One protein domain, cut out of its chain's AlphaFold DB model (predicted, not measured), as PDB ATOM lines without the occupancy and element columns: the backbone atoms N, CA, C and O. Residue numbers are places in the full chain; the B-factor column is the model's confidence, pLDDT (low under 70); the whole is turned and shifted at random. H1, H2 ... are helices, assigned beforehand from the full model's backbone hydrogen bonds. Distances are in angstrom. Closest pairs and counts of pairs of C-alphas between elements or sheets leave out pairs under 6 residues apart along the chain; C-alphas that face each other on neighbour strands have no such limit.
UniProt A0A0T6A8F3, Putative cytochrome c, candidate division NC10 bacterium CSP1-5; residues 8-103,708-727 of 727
ATOM      1  N   PHE A   8      41.381  -4.396 -21.168       83.94
ATOM      2  CA  PHE A   8      41.205  -3.080 -21.797       83.94
ATOM      3  C   PHE A   8      40.108  -3.095 -22.867       83.94
ATOM      4  O   PHE A   8      39.188  -2.285 -22.827       83.94
ATOM      5  N   LEU A   9      40.163  -4.055 -23.796       82.69
ATOM      6  CA  LEU A   9      39.163  -4.173 -24.860       82.69
ATOM      7  C   LEU A   9      37.778  -4.515 -24.305       82.69
ATOM      8  O   LEU A   9      36.796  -3.982 -24.804       82.69
ATOM      9  N   ARG A  10      37.684  -5.329 -23.242       86.06
ATOM     10  CA  ARG A  10      36.411  -5.575 -22.537       86.06
ATOM     11  C   ARG A  10      35.840  -4.298 -21.919       86.06
ATOM     12  O   ARG A  10      34.657  -4.039 -22.084       86.06
ATOM     13  N   ALA A  11      36.667  -3.495 -21.247       87.12
ATOM     14  CA  ALA A  11      36.243  -2.224 -20.659       87.12
ATOM     15  C   ALA A  11      35.733  -1.238 -21.725       87.12
ATOM     16  O   ALA A  11      34.655  -0.665 -21.574       87.12
ATOM     17  N   VAL A  12      36.463  -1.099 -22.839       86.75
ATOM     18  CA  VAL A  12      36.033  -0.278 -23.984       86.75
ATOM     19  C   VAL A  12      34.734  -0.814 -24.583       86.75
ATOM     20  O   VAL A  12      33.820  -0.039 -24.849       86.75
ATOM     21  N   LEU A  13      34.614  -2.133 -24.749       90.62
ATOM     22  CA  LEU A  13      33.406  -2.769 -25.269       90.62
ATOM     23  C   LEU A  13      32.188  -2.485 -24.380       90.62
ATOM     24  O   LEU A  13      31.136  -2.144 -24.905       90.62
ATOM     25  N   VAL A  14      32.328  -2.567 -23.051       92.25
ATOM     26  CA  VAL A  14      31.246  -2.237 -22.105       92.25
ATOM     27  C   VAL A  14      30.808  -0.783 -22.270       92.25
ATOM     28  O   VAL A  14      29.612  -0.524 -22.386       92.25
ATOM     29  N   LEU A  15      31.749   0.162 -22.352       91.62
ATOM     30  CA  LEU A  15      31.427   1.577 -22.568       91.62
ATOM     31  C   LEU A  15      30.713   1.805 -23.906       91.62
ATOM     32  O   LEU A  15      29.696   2.495 -23.947       91.62
ATOM     33  N   VAL A  16      31.201   1.196 -24.987       91.25
ATOM     34  CA  VAL A  16      30.611   1.334 -26.327       91.25
ATOM     35  C   VAL A  16      29.218   0.712 -26.382       91.25
ATOM     36  O   VAL A  16      28.285   1.367 -26.832       91.25
ATOM     37  N   LEU A  17      29.039  -0.517 -25.893       93.25
ATOM     38  CA  LEU A  17      27.737  -1.189 -25.896       93.25
ATOM     39  C   LEU A  17      26.714  -0.448 -25.033       93.25
ATOM     40  O   LEU A  17      25.568  -0.297 -25.448       93.25
ATOM     41  N   THR A  18      27.132   0.068 -23.877       91.31
ATOM     42  CA  THR A  18      26.250   0.847 -22.998       91.31
ATOM     43  C   THR A  18      25.843   2.164 -23.656       91.31
ATOM     44  O   THR A  18      24.665   2.518 -23.652       91.31
ATOM     45  N   PHE A  19      26.785   2.855 -24.307       90.88
ATOM     46  CA  PHE A  19      26.489   4.049 -25.098       90.88
ATOM     47  C   PHE A  19      25.499   3.748 -26.230       90.88
ATOM     48  O   PHE A  19      24.513   4.465 -26.385       90.88
ATOM     49  N   LEU A  20      25.725   2.675 -26.995       91.38
ATOM     50  CA  LEU A  20      24.836   2.267 -28.085       91.38
ATOM     51  C   LEU A  20      23.435   1.910 -27.569       91.38
ATOM     52  O   LEU A  20      22.446   2.318 -28.174       91.38
ATOM     53  N   PHE A  21      23.340   1.217 -26.431       90.94
ATOM     54  CA  PHE A  21      22.068   0.887 -25.794       90.94
ATOM     55  C   PHE A  21      21.289   2.144 -25.385       90.94
ATOM     56  O   PHE A  21      20.144   2.309 -25.798       90.94
ATOM     57  N   PHE A  22      21.902   3.078 -24.654       85.00
ATOM     58  CA  PHE A  22      21.212   4.311 -24.258       85.00
ATOM     59  C   PHE A  22      20.885   5.220 -25.451       85.00
ATOM     60  O   PHE A  22      19.873   5.921 -25.434       85.00
ATOM     61  N   ARG A  23      21.724   5.219 -26.495       83.75
ATOM     62  CA  ARG A  23      21.543   6.091 -27.661       83.75
ATOM     63  C   ARG A  23      20.519   5.568 -28.668       83.75
ATOM     64  O   ARG A  23      19.856   6.390 -29.305       83.75
ATOM     65  N   PHE A  24      20.432   4.250 -28.847       86.50
ATOM     66  CA  PHE A  24      19.653   3.616 -29.919       86.50
ATOM     67  C   PHE A  24      18.663   2.546 -29.434       86.50
ATOM     68  O   PHE A  24      17.712   2.248 -30.152       86.50
ATOM     69  N   GLY A  25      18.866   1.978 -28.243       83.88
ATOM     70  CA  GLY A  25      18.009   0.941 -27.659       83.88
ATOM     71  C   GLY A  25      16.784   1.472 -26.909       83.88
ATOM     72  O   GLY A  25      15.817   0.735 -26.748       83.88
ATOM     73  N   ILE A  26      16.789   2.744 -26.490       81.06
ATOM     74  CA  ILE A  26      15.661   3.397 -25.803       81.06
ATOM     75  C   ILE A  26      14.961   4.361 -26.768       81.06
ATOM     76  O   ILE A  26      15.619   5.142 -27.459       81.06
ATOM     77  N   ARG A  27      13.622   4.312 -26.817       73.44
ATOM     78  CA  ARG A  27      12.790   5.237 -27.600       73.44
ATOM     79  C   ARG A  27      11.755   5.927 -26.696       73.44
ATOM     80  O   ARG A  27      11.001   5.210 -26.043       73.44
ATOM     81  N   PRO A  28      11.688   7.275 -26.685       69.06
ATOM     82  CA  PRO A  28      12.547   8.221 -27.415       69.06
ATOM     83  C   PRO A  28      14.013   8.209 -26.918       69.06
ATOM     84  O   PRO A  28      14.265   7.825 -25.776       69.06
ATOM     85  N   PRO A  29      14.992   8.587 -27.767       71.25
ATOM     86  CA  PRO A  29      16.404   8.582 -27.388       71.25
ATOM     87  C   PRO A  29      16.664   9.540 -26.219       71.25
ATOM     88  O   PRO A  29      16.166  10.666 -26.206       71.25
ATOM     89  N   ALA A  30      17.464   9.097 -25.248       74.19
ATOM     90  CA  ALA A  30      17.742   9.875 -24.044       74.19
ATOM     91  C   ALA A  30      18.432  11.221 -24.369       74.19
ATOM     92  O   ALA A  30      19.333  11.256 -25.217       74.19
ATOM     93  N   PRO A  31      18.081  12.323 -23.672       78.25
ATOM     94  CA  PRO A  31      18.770  13.604 -23.813       78.25
ATOM     95  C   PRO A  31      20.273  13.491 -23.526       78.25
ATOM     96  O   PRO A  31      20.702  12.724 -22.661       78.25
ATOM     97  N   TRP A  32      21.090  14.312 -24.196       78.81
ATOM     98  CA  TRP A  32      22.554  14.293 -24.044       78.81
ATOM     99  C   TRP A  32      23.034  14.499 -22.602       78.81
ATOM    100  O   TRP A  32      24.060  13.940 -22.222       78.81
ATOM    101  N   SER A  33      22.318  15.284 -21.795       73.94
ATOM    102  CA  SER A  33      22.627  15.494 -20.374       73.94
ATOM    103  C   SER A  33      22.521  14.195 -19.571       73.94
ATOM    104  O   SER A  33      23.433  13.844 -18.824       73.94
ATOM    105  N   VAL A  34      21.444  13.444 -19.794       81.81
ATOM    106  CA  VAL A  34      21.161  12.161 -19.148       81.81
ATOM    107  C   VAL A  34      22.151  11.091 -19.612       81.81
ATOM    108  O   VAL A  34      22.718  10.372 -18.792       81.81
ATOM    109  N   LEU A  35      22.441  11.040 -20.918       87.50
ATOM    110  CA  LEU A  35      23.445  10.131 -21.474       87.50
ATOM    111  C   LEU A  35      24.832  10.375 -20.859       87.50
ATOM    112  O   LEU A  35      25.499   9.422 -20.466       87.50
ATOM    113  N   LYS A  36      25.260  11.640 -20.732       83.25
ATOM    114  CA  LYS A  36      26.538  11.995 -20.090       83.25
ATOM    115  C   LYS A  36      26.589  11.533 -18.635       83.25
ATOM    116  O   LYS A  36      27.594  10.953 -18.233       83.25
ATOM    117  N   LEU A  37      25.514  11.754 -17.871       88.50
ATOM    118  CA  LEU A  37      25.419  11.325 -16.475       88.50
ATOM    119  C   LEU A  37      25.575   9.803 -16.345       88.50
ATOM    120  O   LEU A  37      26.438   9.335 -15.605       88.50
ATOM    121  N   TYR A  38      24.800   9.025 -17.107       91.00
ATOM    122  CA  TYR A  38      24.880   7.562 -17.051       91.00
ATOM    123  C   TYR A  38      26.226   7.029 -17.543       91.00
ATOM    124  O   TYR A  38      26.798   6.147 -16.908       91.00
ATOM    125  N   MET A  39      26.783   7.587 -18.621       94.62
ATOM    126  CA  MET A  39      28.104   7.179 -19.106       94.62
ATOM    127  C   MET A  39      29.218   7.500 -18.106       94.62
ATOM    128  O   MET A  39      30.161   6.718 -17.997       94.62
ATOM    129  N   ALA A  40      29.108   8.592 -17.342       90.75
ATOM    130  CA  ALA A  40      30.046   8.898 -16.265       90.75
ATOM    131  C   ALA A  40      29.967   7.858 -15.136       90.75
ATOM    132  O   ALA A  40      31.001   7.358 -14.695       90.75
ATOM    133  N   ILE A  41      28.757   7.469 -14.724       92.94
ATOM    134  CA  ILE A  41      28.548   6.416 -13.715       92.94
ATOM    135  C   ILE A  41      29.138   5.083 -14.195       92.94
ATOM    136  O   ILE A  41      29.879   4.432 -13.461       92.94
ATOM    137  N   VAL A  42      28.864   4.695 -15.444       93.56
ATOM    138  CA  VAL A  42      29.380   3.451 -16.038       93.56
ATOM    139  C   VAL A  42      30.905   3.488 -16.140       93.56
ATOM    140  O   VAL A  42      31.560   2.497 -15.829       93.56
ATOM    141  N   LEU A  43      31.492   4.626 -16.522       92.75
ATOM    142  CA  LEU A  43      32.944   4.800 -16.561       92.75
ATOM    143  C   LEU A  43      33.573   4.610 -15.179       92.75
ATOM    144  O   LEU A  43      34.547   3.869 -15.058       92.75
ATOM    145  N   VAL A  44      33.007   5.230 -14.141       92.81
ATOM    146  CA  VAL A  44      33.476   5.054 -12.759       92.81
ATOM    147  C   VAL A  44      33.349   3.590 -12.334       92.81
ATOM    148  O   VAL A  44      34.313   3.032 -11.816       92.81
ATOM    149  N   ALA A  45      32.225   2.932 -12.621       92.12
ATOM    150  CA  ALA A  45      32.025   1.519 -12.304       92.12
ATOM    151  C   ALA A  45      33.048   0.608 -13.006       92.12
ATOM    152  O   ALA A  45      33.621  -0.283 -12.380       92.12
ATOM    153  N   VAL A  46      33.335   0.860 -14.289       91.56
ATOM    154  CA  VAL A  46      34.363   0.132 -15.045       91.56
ATOM    155  C   VAL A  46      35.746   0.364 -14.438       91.56
ATOM    156  O   VAL A  46      36.489  -0.601 -14.276       91.56
ATOM    157  N   LEU A  47      36.088   1.604 -14.068       88.88
ATOM    158  CA  LEU A  47      37.368   1.936 -13.433       88.88
ATOM    159  C   LEU A  47      37.531   1.252 -12.074       88.88
ATOM    160  O   LEU A  47      38.579   0.661 -11.821       88.88
ATOM    161  N   VAL A  48      36.496   1.270 -11.232       91.06
ATOM    162  CA  VAL A  48      36.473   0.545  -9.952       91.06
ATOM    163  C   VAL A  48      36.652  -0.955 -10.186       91.06
ATOM    164  O   VAL A  48      37.474  -1.589  -9.534       91.06
ATOM    165  N   TYR A  49      35.966  -1.524 -11.181       89.12
ATOM    166  CA  TYR A  49      36.097  -2.940 -11.515       89.12
ATOM    167  C   TYR A  49      37.515  -3.312 -11.970       89.12
ATOM    168  O   TYR A  49      38.088  -4.278 -11.469       89.12
ATOM    169  N   VAL A  50      38.126  -2.553 -12.888       88.69
ATOM    170  CA  VAL A  50      39.478  -2.879 -13.385       88.69
ATOM    171  C   VAL A  50      40.591  -2.556 -12.386       88.69
ATOM    172  O   VAL A  50      41.690  -3.086 -12.535       88.69
ATOM    173  N   SER A  51      40.323  -1.708 -11.389       89.06
ATOM    174  CA  SER A  51      41.256  -1.376 -10.300       89.06
ATOM    175  C   SER A  51      41.049  -2.208  -9.031       89.06
ATOM    176  O   SER A  51      41.816  -2.052  -8.084       89.06
ATOM    177  N   SER A  52      40.060  -3.110  -9.020       89.44
ATOM    178  CA  SER A  52      39.714  -3.938  -7.855       89.44
ATOM    179  C   SER A  52      40.852  -4.843  -7.369       89.44
ATOM    180  O   SER A  52      40.931  -5.133  -6.178       89.44
ATOM    181  N   ASP A  53      41.765  -5.247  -8.256       90.12
ATOM    182  CA  ASP A  53      42.976  -5.983  -7.900       90.12
ATOM    183  C   ASP A  53      44.172  -5.601  -8.788       90.12
ATOM    184  O   ASP A  53      44.041  -5.060  -9.894       90.12
ATOM    185  N   SER A  54      45.376  -5.887  -8.288       82.88
ATOM    186  CA  SER A  54      46.616  -5.448  -8.930       82.88
ATOM    187  C   SER A  54      46.896  -6.134 -10.275       82.88
ATOM    188  O   SER A  54      47.501  -5.513 -11.155       82.88
ATOM    189  N   ASP A  55      46.429  -7.367 -10.476       84.69
ATOM    190  CA  ASP A  55      46.631  -8.110 -11.721       84.69
ATOM    191  C   ASP A  55      45.634  -7.654 -12.795       84.69
ATOM    192  O   ASP A  55      46.011  -7.464 -13.956       84.69
ATOM    193  N   SER A  56      44.385  -7.372 -12.410       82.31
ATOM    194  CA  SER A  56      43.385  -6.692 -13.241       82.31
ATOM    195  C   SER A  56      43.884  -5.349 -13.739       82.31
ATOM    196  O   SER A  56      43.804  -5.080 -14.942       82.31
ATOM    197  N   TRP A  57      44.465  -4.548 -12.848       85.00
ATOM    198  CA  TRP A  57      44.981  -3.231 -13.195       85.00
ATOM    199  C   TRP A  57      46.165  -3.311 -14.164       85.00
ATOM    200  O   TRP A  57      46.213  -2.594 -15.170       85.00
ATOM    201  N   ARG A  58      47.104  -4.241 -13.931       83.50
ATOM    202  CA  ARG A  58      48.221  -4.488 -14.858       83.50
ATOM    203  C   ARG A  58      47.729  -4.966 -16.223       83.50
ATOM    204  O   ARG A  58      48.187  -4.444 -17.238       83.50
ATOM    205  N   ALA A  59      46.789  -5.910 -16.266       83.81
ATOM    206  CA  ALA A  59      46.223  -6.432 -17.510       83.81
ATOM    207  C   ALA A  59      45.414  -5.375 -18.286       83.81
ATOM    208  O   ALA A  59      45.403  -5.386 -19.518       83.81
ATOM    209  N   PHE A  60      44.759  -4.449 -17.581       85.69
ATOM    210  CA  PHE A  60      44.068  -3.307 -18.176       85.69
ATOM    211  C   PHE A  60      45.048  -2.300 -18.800       85.69
ATOM    212  O   PHE A  60      44.833  -1.852 -19.923       85.69
ATOM    213  N   LEU A  61      46.161  -1.989 -18.126       83.81
ATOM    214  CA  LEU A  61      47.174  -1.057 -18.637       83.81
ATOM    215  C   LEU A  61      48.153  -1.677 -19.649       83.81
ATOM    216  O   LEU A  61      48.858  -0.935 -20.335       83.81
ATOM    217  N   ALA A  62      48.225  -3.007 -19.756       82.00
ATOM    218  CA  ALA A  62      49.195  -3.700 -20.608       82.00
ATOM    219  C   ALA A  62      49.185  -3.229 -22.080       82.00
ATOM    220  O   ALA A  62      50.264  -2.956 -22.610       82.00
ATOM    221  N   PRO A  63      48.026  -3.029 -22.740       80.38
ATOM    222  CA  PRO A  63      47.993  -2.502 -24.103       80.38
ATOM    223  C   PRO A  63      48.556  -1.082 -24.201       80.38
ATOM    224  O   PRO A  63      49.350  -0.810 -25.096       80.38
ATOM    225  N   VAL A  64      48.226  -0.206 -23.247       79.25
ATOM    226  CA  VAL A  64      48.718   1.181 -23.204       79.25
ATOM    227  C   VAL A  64      50.236   1.213 -23.021       79.25
ATOM    228  O   VAL A  64      50.937   1.886 -23.773       79.25
ATOM    229  N   ARG A  65      50.765   0.419 -22.080       76.56
ATOM    230  CA  ARG A  65      52.213   0.294 -21.862       76.56
ATOM    231  C   ARG A  65      52.928  -0.268 -23.085       76.56
ATOM    232  O   ARG A  65      53.951   0.283 -23.474       76.56
ATOM    233  N   SER A  66      52.375  -1.306 -23.718       80.12
ATOM    234  CA  SER A  66      52.965  -1.895 -24.926       80.12
ATOM    235  C   SER A  66      53.037  -0.890 -26.076       80.12
ATOM    236  O   SER A  66      54.064  -0.782 -26.723       80.12
ATOM    237  N   THR A  67      52.003  -0.072 -26.285       81.12
ATOM    238  CA  THR A  67      52.011   0.962 -27.330       81.12
ATOM    239  C   THR A  67      53.026   2.075 -27.040       81.12
ATOM    240  O   THR A  67      53.591   2.648 -27.970       81.12
ATOM    241  N   LEU A  68      53.299   2.377 -25.767       78.31
ATOM    242  CA  LEU A  68      54.291   3.386 -25.381       78.31
ATOM    243  C   LEU A  68      55.735   2.859 -25.435       78.31
ATOM    244  O   LEU A  68      56.616   3.591 -25.887       78.31
ATOM    245  N   ALA A  69      55.982   1.614 -25.018       77.12
ATOM    246  CA  ALA A  69      57.325   1.052 -24.850       77.12
ATOM    247  C   ALA A  69      57.834   0.225 -26.049       77.12
ATOM    248  O   ALA A  69      59.022   0.281 -26.348       77.12
ATOM    249  N   ASP A  70      56.965  -0.504 -26.755       79.62
ATOM    250  CA  ASP A  70      57.351  -1.410 -27.845       79.62
ATOM    251  C   ASP A  70      57.606  -0.638 -29.149       79.62
ATOM    252  O   ASP A  70      56.760   0.127 -29.628       79.62
ATOM    253  N   ASP A  71      58.778  -0.836 -29.749       75.69
ATOM    254  CA  ASP A  71      59.157  -0.157 -30.984       75.69
ATOM    255  C   ASP A  71      58.477  -0.722 -32.237       75.69
ATOM    256  O   ASP A  71      58.289   0.024 -33.202       75.69
ATOM    257  N   SER A  72      57.987  -1.967 -32.203       80.31
ATOM    258  CA  SER A  72      57.176  -2.543 -33.288       80.31
ATOM    259  C   SER A  72      55.823  -1.832 -33.450       80.31
ATOM    260  O   SER A  72      55.221  -1.851 -34.523       80.31
ATOM    261  N   ARG A  73      55.360  -1.126 -32.406       82.44
ATOM    262  CA  ARG A  73      54.092  -0.376 -32.389       82.44
ATOM    263  C   ARG A  73      54.252   1.114 -32.680       82.44
ATOM    264  O   ARG A  73      53.293   1.870 -32.526       82.44
ATOM    265  N   ARG A  74      55.426   1.543 -33.164       80.88
ATOM    266  CA  ARG A  74      55.697   2.915 -33.641       80.88
ATOM    267  C   ARG A  74      54.582   3.545 -34.490       80.88
ATOM    268  O   ARG A  74      54.212   4.669 -34.156       80.88
ATOM    269  N   PRO A  75      54.021   2.885 -35.524       83.56
ATOM    270  CA  PRO A  75      52.970   3.499 -36.339       83.56
ATOM    271  C   PRO A  75      51.680   3.747 -35.547       83.56
ATOM    272  O   PRO A  75      51.079   4.810 -35.670       83.56
ATOM    273  N   ILE A  76      51.291   2.817 -34.668       83.44
ATOM    274  CA  ILE A  76      50.113   2.964 -33.797       83.44
ATOM    275  C   ILE A  76      50.344   4.086 -32.780       83.44
ATOM    276  O   ILE A  76      49.470   4.919 -32.561       83.44
ATOM    277  N   ARG A  77      51.541   4.142 -32.186       85.94
ATOM    278  CA  ARG A  77      51.948   5.208 -31.268       85.94
ATOM    279  C   ARG A  77      51.885   6.581 -31.936       85.94
ATOM    280  O   ARG A  77      51.323   7.501 -31.358       85.94
ATOM    281  N   PHE A  78      52.424   6.704 -33.149       86.56
ATOM    282  CA  PHE A  78      52.364   7.945 -33.920       86.56
ATOM    283  C   PHE A  78      50.919   8.343 -34.238       86.56
ATOM    284  O   PHE A  78      50.553   9.497 -34.047       86.56
ATOM    285  N   ALA A  79      50.075   7.384 -34.633       87.62
ATOM    286  CA  ALA A  79      48.659   7.640 -34.868       87.62
ATOM    287  C   ALA A  79      47.956   8.175 -33.609       87.62
ATOM    288  O   ALA A  79      47.237   9.163 -33.698       87.62
ATOM    289  N   VAL A  80      48.203   7.590 -32.430       86.19
ATOM    290  CA  VAL A  80      47.649   8.091 -31.159       86.19
ATOM    291  C   VAL A  80      48.148   9.508 -30.862       86.19
ATOM    292  O   VAL A  80      47.324  10.382 -30.614       86.19
ATOM    293  N   MET A  81      49.454   9.758 -31.002       88.25
ATOM    294  CA  MET A  81      50.073  11.069 -30.751       88.25
ATOM    295  C   MET A  81      49.624  12.183 -31.704       88.25
ATOM    296  O   MET A  81      49.901  13.354 -31.467       88.25
ATOM    297  N   VAL A  82      48.960  11.844 -32.807       90.06
ATOM    298  CA  VAL A  82      48.349  12.825 -33.712       90.06
ATOM    299  C   VAL A  82      46.851  12.928 -33.450       90.06
ATOM    300  O   VAL A  82      46.316  14.031 -33.330       90.06
ATOM    301  N   LEU A  83      46.164  11.790 -33.338       91.31
ATOM    302  CA  LEU A  83      44.711  11.739 -33.207       91.31
ATOM    303  C   LEU A  83      44.228  12.272 -31.859       91.31
ATOM    304  O   LEU A  83      43.224  12.978 -31.837       91.31
ATOM    305  N   LEU A  84      44.921  11.983 -30.751       88.12
ATOM    306  CA  LEU A  84      44.505  12.440 -29.424       88.12
ATOM    307  C   LEU A  84      44.641  13.967 -29.289       88.12
ATOM    308  O   LEU A  84      43.640  14.610 -28.958       88.12
ATOM    309  N   PRO A  85      45.795  14.593 -29.611       93.12
ATOM    310  CA  PRO A  85      45.910  16.050 -29.593       93.12
ATOM    311  C   PRO A  85      44.953  16.738 -30.563       93.12
ATOM    312  O   PRO A  85      44.342  17.741 -30.204       93.12
ATOM    313  N   SER A  86      44.773  16.184 -31.766       90.81
ATOM    314  CA  SER A  86      43.832  16.728 -32.754       90.81
ATOM    315  C   SER A  86      42.387  16.635 -32.270       90.81
ATOM    316  O   SER A  86      41.632  17.588 -32.431       90.81
ATOM    317  N   PHE A  87      42.002  15.527 -31.631       91.12
ATOM    318  CA  PHE A  87      40.670  15.351 -31.057       91.12
ATOM    319  C   PHE A  87      40.407  16.339 -29.920       91.12
ATOM    320  O   PHE A  87      39.382  17.014 -29.932       91.12
ATOM    321  N   PHE A  88      41.326  16.470 -28.958       88.50
ATOM    322  CA  PHE A  88      41.160  17.404 -27.841       88.50
ATOM    323  C   PHE A  88      41.287  18.868 -28.271       88.50
ATOM    324  O   PHE A  88      40.565  19.713 -27.747       88.50
ATOM    325  N   GLY A  89      42.137  19.166 -29.256       90.44
ATOM    326  CA  GLY A  89      42.197  20.470 -29.908       90.44
ATOM    327  C   GLY A  89      40.877  20.797 -30.601       90.44
ATOM    328  O   GLY A  89      40.278  21.829 -30.321       90.44
ATOM    329  N   TYR A  90      40.352  19.893 -31.429       87.56
ATOM    330  CA  TYR A  90      39.044  20.061 -32.064       87.56
ATOM    331  C   TYR A  90      37.919  20.187 -31.031       87.56
ATOM    332  O   TYR A  90      37.065  21.061 -31.149       87.56
ATOM    333  N   TYR A  91      37.938  19.386 -29.967       85.44
ATOM    334  CA  TYR A  91      36.980  19.500 -28.876       85.44
ATOM    335  C   TYR A  91      37.057  20.883 -28.216       85.44
ATOM    336  O   TYR A  91      36.037  21.562 -28.116       85.44
ATOM    337  N   ALA A  92      38.254  21.354 -27.862       85.00
ATOM    338  CA  ALA A  92      38.463  22.699 -27.334       85.00
ATOM    339  C   ALA A  92      38.003  23.788 -28.315       85.00
ATOM    340  O   ALA A  92      37.413  24.771 -27.878       85.00
ATOM    341  N   TYR A  93      38.188  23.592 -29.626       84.62
ATOM    342  CA  TYR A  93      37.637  24.474 -30.658       84.62
ATOM    343  C   TYR A  93      36.114  24.491 -30.600       84.62
ATOM    344  O   TYR A  93      35.536  25.563 -30.522       84.62
ATOM    345  N   THR A  94      35.452  23.332 -30.553       79.62
ATOM    346  CA  THR A  94      33.982  23.277 -30.478       79.62
ATOM    347  C   THR A  94      33.420  23.895 -29.196       79.62
ATOM    348  O   THR A  94      32.343  24.480 -29.241       79.62
ATOM    349  N   GLN A  95      34.141  23.807 -28.071       77.62
ATOM    350  CA  GLN A  95      33.741  24.450 -26.815       77.62
ATOM    351  C   GLN A  95      33.975  25.965 -26.856       77.62
ATOM    352  O   GLN A  95      33.084  26.735 -26.511       77.62
ATOM    353  N   ALA A  96      35.148  26.404 -27.320       73.69
ATOM    354  CA  ALA A  96      35.496  27.821 -27.427       73.69
ATOM    355  C   ALA A  96      34.713  28.549 -28.531       73.69
ATOM    356  O   ALA A  96      34.512  29.757 -28.446       73.69
ATOM    357  N   ALA A  97      34.277  27.824 -29.562       66.19
ATOM    358  CA  ALA A  97      33.442  28.346 -30.634       66.19
ATOM    359  C   ALA A  97      31.984  28.562 -30.211       66.19
ATOM    360  O   ALA A  97      31.290  29.199 -30.985       66.19
ATOM    361  N   GLY A  98      31.562  28.054 -29.037       60.72
ATOM    362  CA  GLY A  98      30.289  28.318 -28.352       60.72
ATOM    363  C   GLY A  98      29.045  28.397 -29.246       60.72
ATOM    364  O   GLY A  98      28.848  29.368 -29.964       60.72
ATOM    365  N   LYS A  99      28.121  27.435 -29.155       64.56
ATOM    366  CA  LYS A  99      26.808  27.623 -29.793       64.56
ATOM    367  C   LYS A  99      26.024  28.676 -29.013       64.56
ATOM    368  O   LYS A  99      25.803  28.504 -27.817       64.56
ATOM    369  N   VAL A 100      25.615  29.748 -29.687       69.19
ATOM    370  CA  VAL A 100      24.672  30.721 -29.130       69.19
ATOM    371  C   VAL A 100      23.317  30.025 -29.020       69.19
ATOM    372  O   VAL A 100      22.593  29.882 -30.002       69.19
ATOM    373  N   GLU A 101      23.008  29.523 -27.830       68.06
ATOM    374  CA  GLU A 101      21.707  28.943 -27.507       68.06
ATOM    375  C   GLU A 101      20.858  29.989 -26.785       68.06
ATOM    376  O   GLU A 101      21.358  30.766 -25.968       68.06
ATOM    377  N   ALA A 102      19.566  30.026 -27.108       68.81
ATOM    378  CA  ALA A 102      18.626  30.895 -26.420       68.81
ATOM    379  C   ALA A 102      18.565  30.534 -24.922       68.81
ATOM    380  O   ALA A 102      18.726  29.361 -24.570       68.81
ATOM    381  N   PRO A 103      18.297  31.508 -24.034       71.62
ATOM    382  CA  PRO A 103      18.066  31.229 -22.621       71.62
ATOM    383  C   PRO A 103      16.967  30.173 -22.424       71.62
ATOM    384  O   PRO A 103      15.958  30.186 -23.128       71.62
ATOM    385  N   VAL A 708      45.578  23.541 -26.127       91.25
ATOM    386  CA  VAL A 708      45.077  22.253 -25.626       91.25
ATOM    387  C   VAL A 708      45.735  21.095 -26.373       91.25
ATOM    388  O   VAL A 708      46.217  20.165 -25.731       91.25
ATOM    389  N   ALA A 709      45.828  21.164 -27.704       91.75
ATOM    390  CA  ALA A 709      46.500  20.138 -28.499       91.75
ATOM    391  C   ALA A 709      47.981  19.989 -28.102       91.75
ATOM    392  O   ALA A 709      48.444  18.882 -27.839       91.75
ATOM    393  N   LEU A 710      48.717  21.099 -27.981       93.50
ATOM    394  CA  LEU A 710      50.120  21.094 -27.556       93.50
ATOM    395  C   LEU A 710      50.290  20.590 -26.118       93.50
ATOM    396  O   LEU A 710      51.240  19.861 -25.841       93.50
ATOM    397  N   GLY A 711      49.368  20.928 -25.214       92.50
ATOM    398  CA  GLY A 711      49.358  20.416 -23.843       92.50
ATOM    399  C   GLY A 711      49.166  18.900 -23.789       92.50
ATOM    400  O   GLY A 711      49.921  18.209 -23.105       92.50
ATOM    401  N   VAL A 712      48.212  18.367 -24.561       91.19
ATOM    402  CA  VAL A 712      47.976  16.918 -24.678       91.19
ATOM    403  C   VAL A 712      49.194  16.219 -25.280       91.19
ATOM    404  O   VAL A 712      49.676  15.248 -24.700       91.19
ATOM    405  N   LEU A 713      49.764  16.756 -26.362       92.06
ATOM    406  CA  LEU A 713      50.990  16.223 -26.962       92.06
ATOM    407  C   LEU A 713      52.170  16.254 -25.973       92.06
ATOM    408  O   LEU A 713      52.962  15.316 -25.906       92.06
ATOM    409  N   GLY A 714      52.283  17.314 -25.168       90.75
ATOM    410  CA  GLY A 714      53.286  17.434 -24.111       90.75
ATOM    411  C   GLY A 714      53.150  16.349 -23.040       90.75
ATOM    412  O   GLY A 714      54.152  15.746 -22.647       90.75
ATOM    413  N   LEU A 715      51.919  16.045 -22.613       88.94
ATOM    414  CA  LEU A 715      51.625  14.948 -21.684       88.94
ATOM    415  C   LEU A 715      51.947  13.579 -22.291       88.94
ATOM    416  O   LEU A 715      52.521  12.730 -21.608       88.94
ATOM    417  N   GLU A 716      51.642  13.367 -23.572       87.75
ATOM    418  CA  GLU A 716      51.986  12.134 -24.287       87.75
ATOM    419  C   GLU A 716      53.502  11.949 -24.410       87.75
ATOM    420  O   GLU A 716      54.020  10.865 -24.134       87.75
ATOM    421  N   LEU A 717      54.242  13.009 -24.750       87.75
ATOM    422  CA  LEU A 717      55.707  13.003 -24.805       87.75
ATOM    423  C   LEU A 717      56.337  12.767 -23.427       87.75
ATOM    424  O   LEU A 717      57.338  12.054 -23.314       87.75
ATOM    425  N   TRP A 718      55.757  13.339 -22.369       86.62
ATOM    426  CA  TRP A 718      56.180  13.081 -20.996       86.62
ATOM    427  C   TRP A 718      55.918  11.628 -20.591       86.62
ATOM    428  O   TRP A 718      56.834  10.960 -20.110       86.62
ATOM    429  N   GLY A 719      54.720  11.107 -20.867       83.12
ATOM    430  CA  GLY A 719      54.356   9.710 -20.631       83.12
ATOM    431  C   GLY A 719      55.253   8.737 -21.398       83.12
ATOM    432  O   GLY A 719      55.688   7.732 -20.838       83.12
ATOM    433  N   LEU A 720      55.622   9.073 -22.638       83.56
ATOM    434  CA  LEU A 720      56.578   8.318 -23.444       83.56
ATOM    435  C   LEU A 720      57.970   8.293 -22.803       83.56
ATOM    436  O   LEU A 720      58.576   7.230 -22.672       83.56
ATOM    437  N   ARG A 721      58.488   9.459 -22.395       82.69
ATOM    438  CA  ARG A 721      59.791   9.567 -21.717       82.69
ATOM    439  C   ARG A 721      59.795   8.813 -20.393       82.69
ATOM    440  O   ARG A 721      60.773   8.145 -20.081       82.69
ATOM    441  N   TRP A 722      58.717   8.908 -19.625       80.94
ATOM    442  CA  TRP A 722      58.567   8.210 -18.354       80.94
ATOM    443  C   TRP A 722      58.491   6.692 -18.540       80.94
ATOM    444  O   TRP A 722      59.195   5.961 -17.847       80.94
ATOM    445  N   ALA A 723      57.712   6.219 -19.518       76.75
ATOM    446  CA  ALA A 723      57.617   4.803 -19.852       76.75
ATOM    447  C   ALA A 723      58.969   4.237 -20.308       76.75
ATOM    448  O   ALA A 723      59.356   3.174 -19.846       76.75
ATOM    449  N   ARG A 724      59.728   4.976 -21.129       73.69
ATOM    450  CA  ARG A 724      61.083   4.586 -21.566       73.69
ATOM    451  C   ARG A 724      62.152   4.637 -20.472       73.69
ATOM    452  O   ARG A 724      63.201   4.046 -20.651       73.69
ATOM    453  N   ARG A 725      61.928   5.380 -19.383       74.38
ATOM    454  CA  ARG A 725      62.837   5.422 -18.219       74.38
ATOM    455  C   ARG A 725      62.571   4.300 -17.209       74.38
ATOM    456  O   ARG A 725      63.391   4.099 -16.322       74.38
ATOM    457  N   ARG A 726      61.395   3.665 -17.270       65.56
ATOM    458  CA  ARG A 726      60.955   2.597 -16.352       65.56
ATOM    459  C   ARG A 726      60.841   1.218 -17.012       65.56
ATOM    460  O   ARG A 726      60.702   0.241 -16.281       65.56
ATOM    461  N   ALA A 727      60.796   1.167 -18.341       57.81
ATOM    462  CA  ALA A 727      61.115  -0.020 -19.129       57.81
ATOM    463  C   ALA A 727      62.633  -0.208 -19.129       57.81
ATOM    464  O   ALA A 727      63.052  -1.383 -19.099       57.81
TER     465      ALA A 727
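AT A GLANCE: This is residues 8 to 103 and 708 to 727 of the 727 residues of the protein "Putative cytochrome c" of candidate division NC10 bacterium CSP1-5 (UniProt A0A0T6A8F3). Antiparallel helix pairs H1, H2 and H4, H5 form an open U, joined at one end by H3. Residues 94 to 103 stick out. The printed part, 116 residues with five named helices, is all helix and loose, radius of gyration of the C-alphas 17.6 A, spans 51 by 36 by 21 A.

HOW THE PARTS SIT: Begin with H1, residues 8 to 25, in a hairpin with H2, residues 32 to 51, closest at the C-alphas of Ala 11 and Val 46, 6.4 A. H3, residues 54 to 69, touches H5, residues 708 to 726, with residues 65 to 69 alone; H4, residues 71 to 96, touches H5 with 81 to 92 alone. O i to N i+4 pairs are within hydrogen-bond range throughout H1, H2 and H5; in H3 10 of 12, in H4 19 of 22.

IN THESE COORDINATES: Find C-alpha 8 at (41.205, -3.080, -21.797), where H1 begins; H5 ends at C-alpha 726, (60.955, 2.597, -16.352).

THE WHOLE: C-alphas 103 and 708 across the cut are 28.6 A apart; residues 97 to 102 have low confidence.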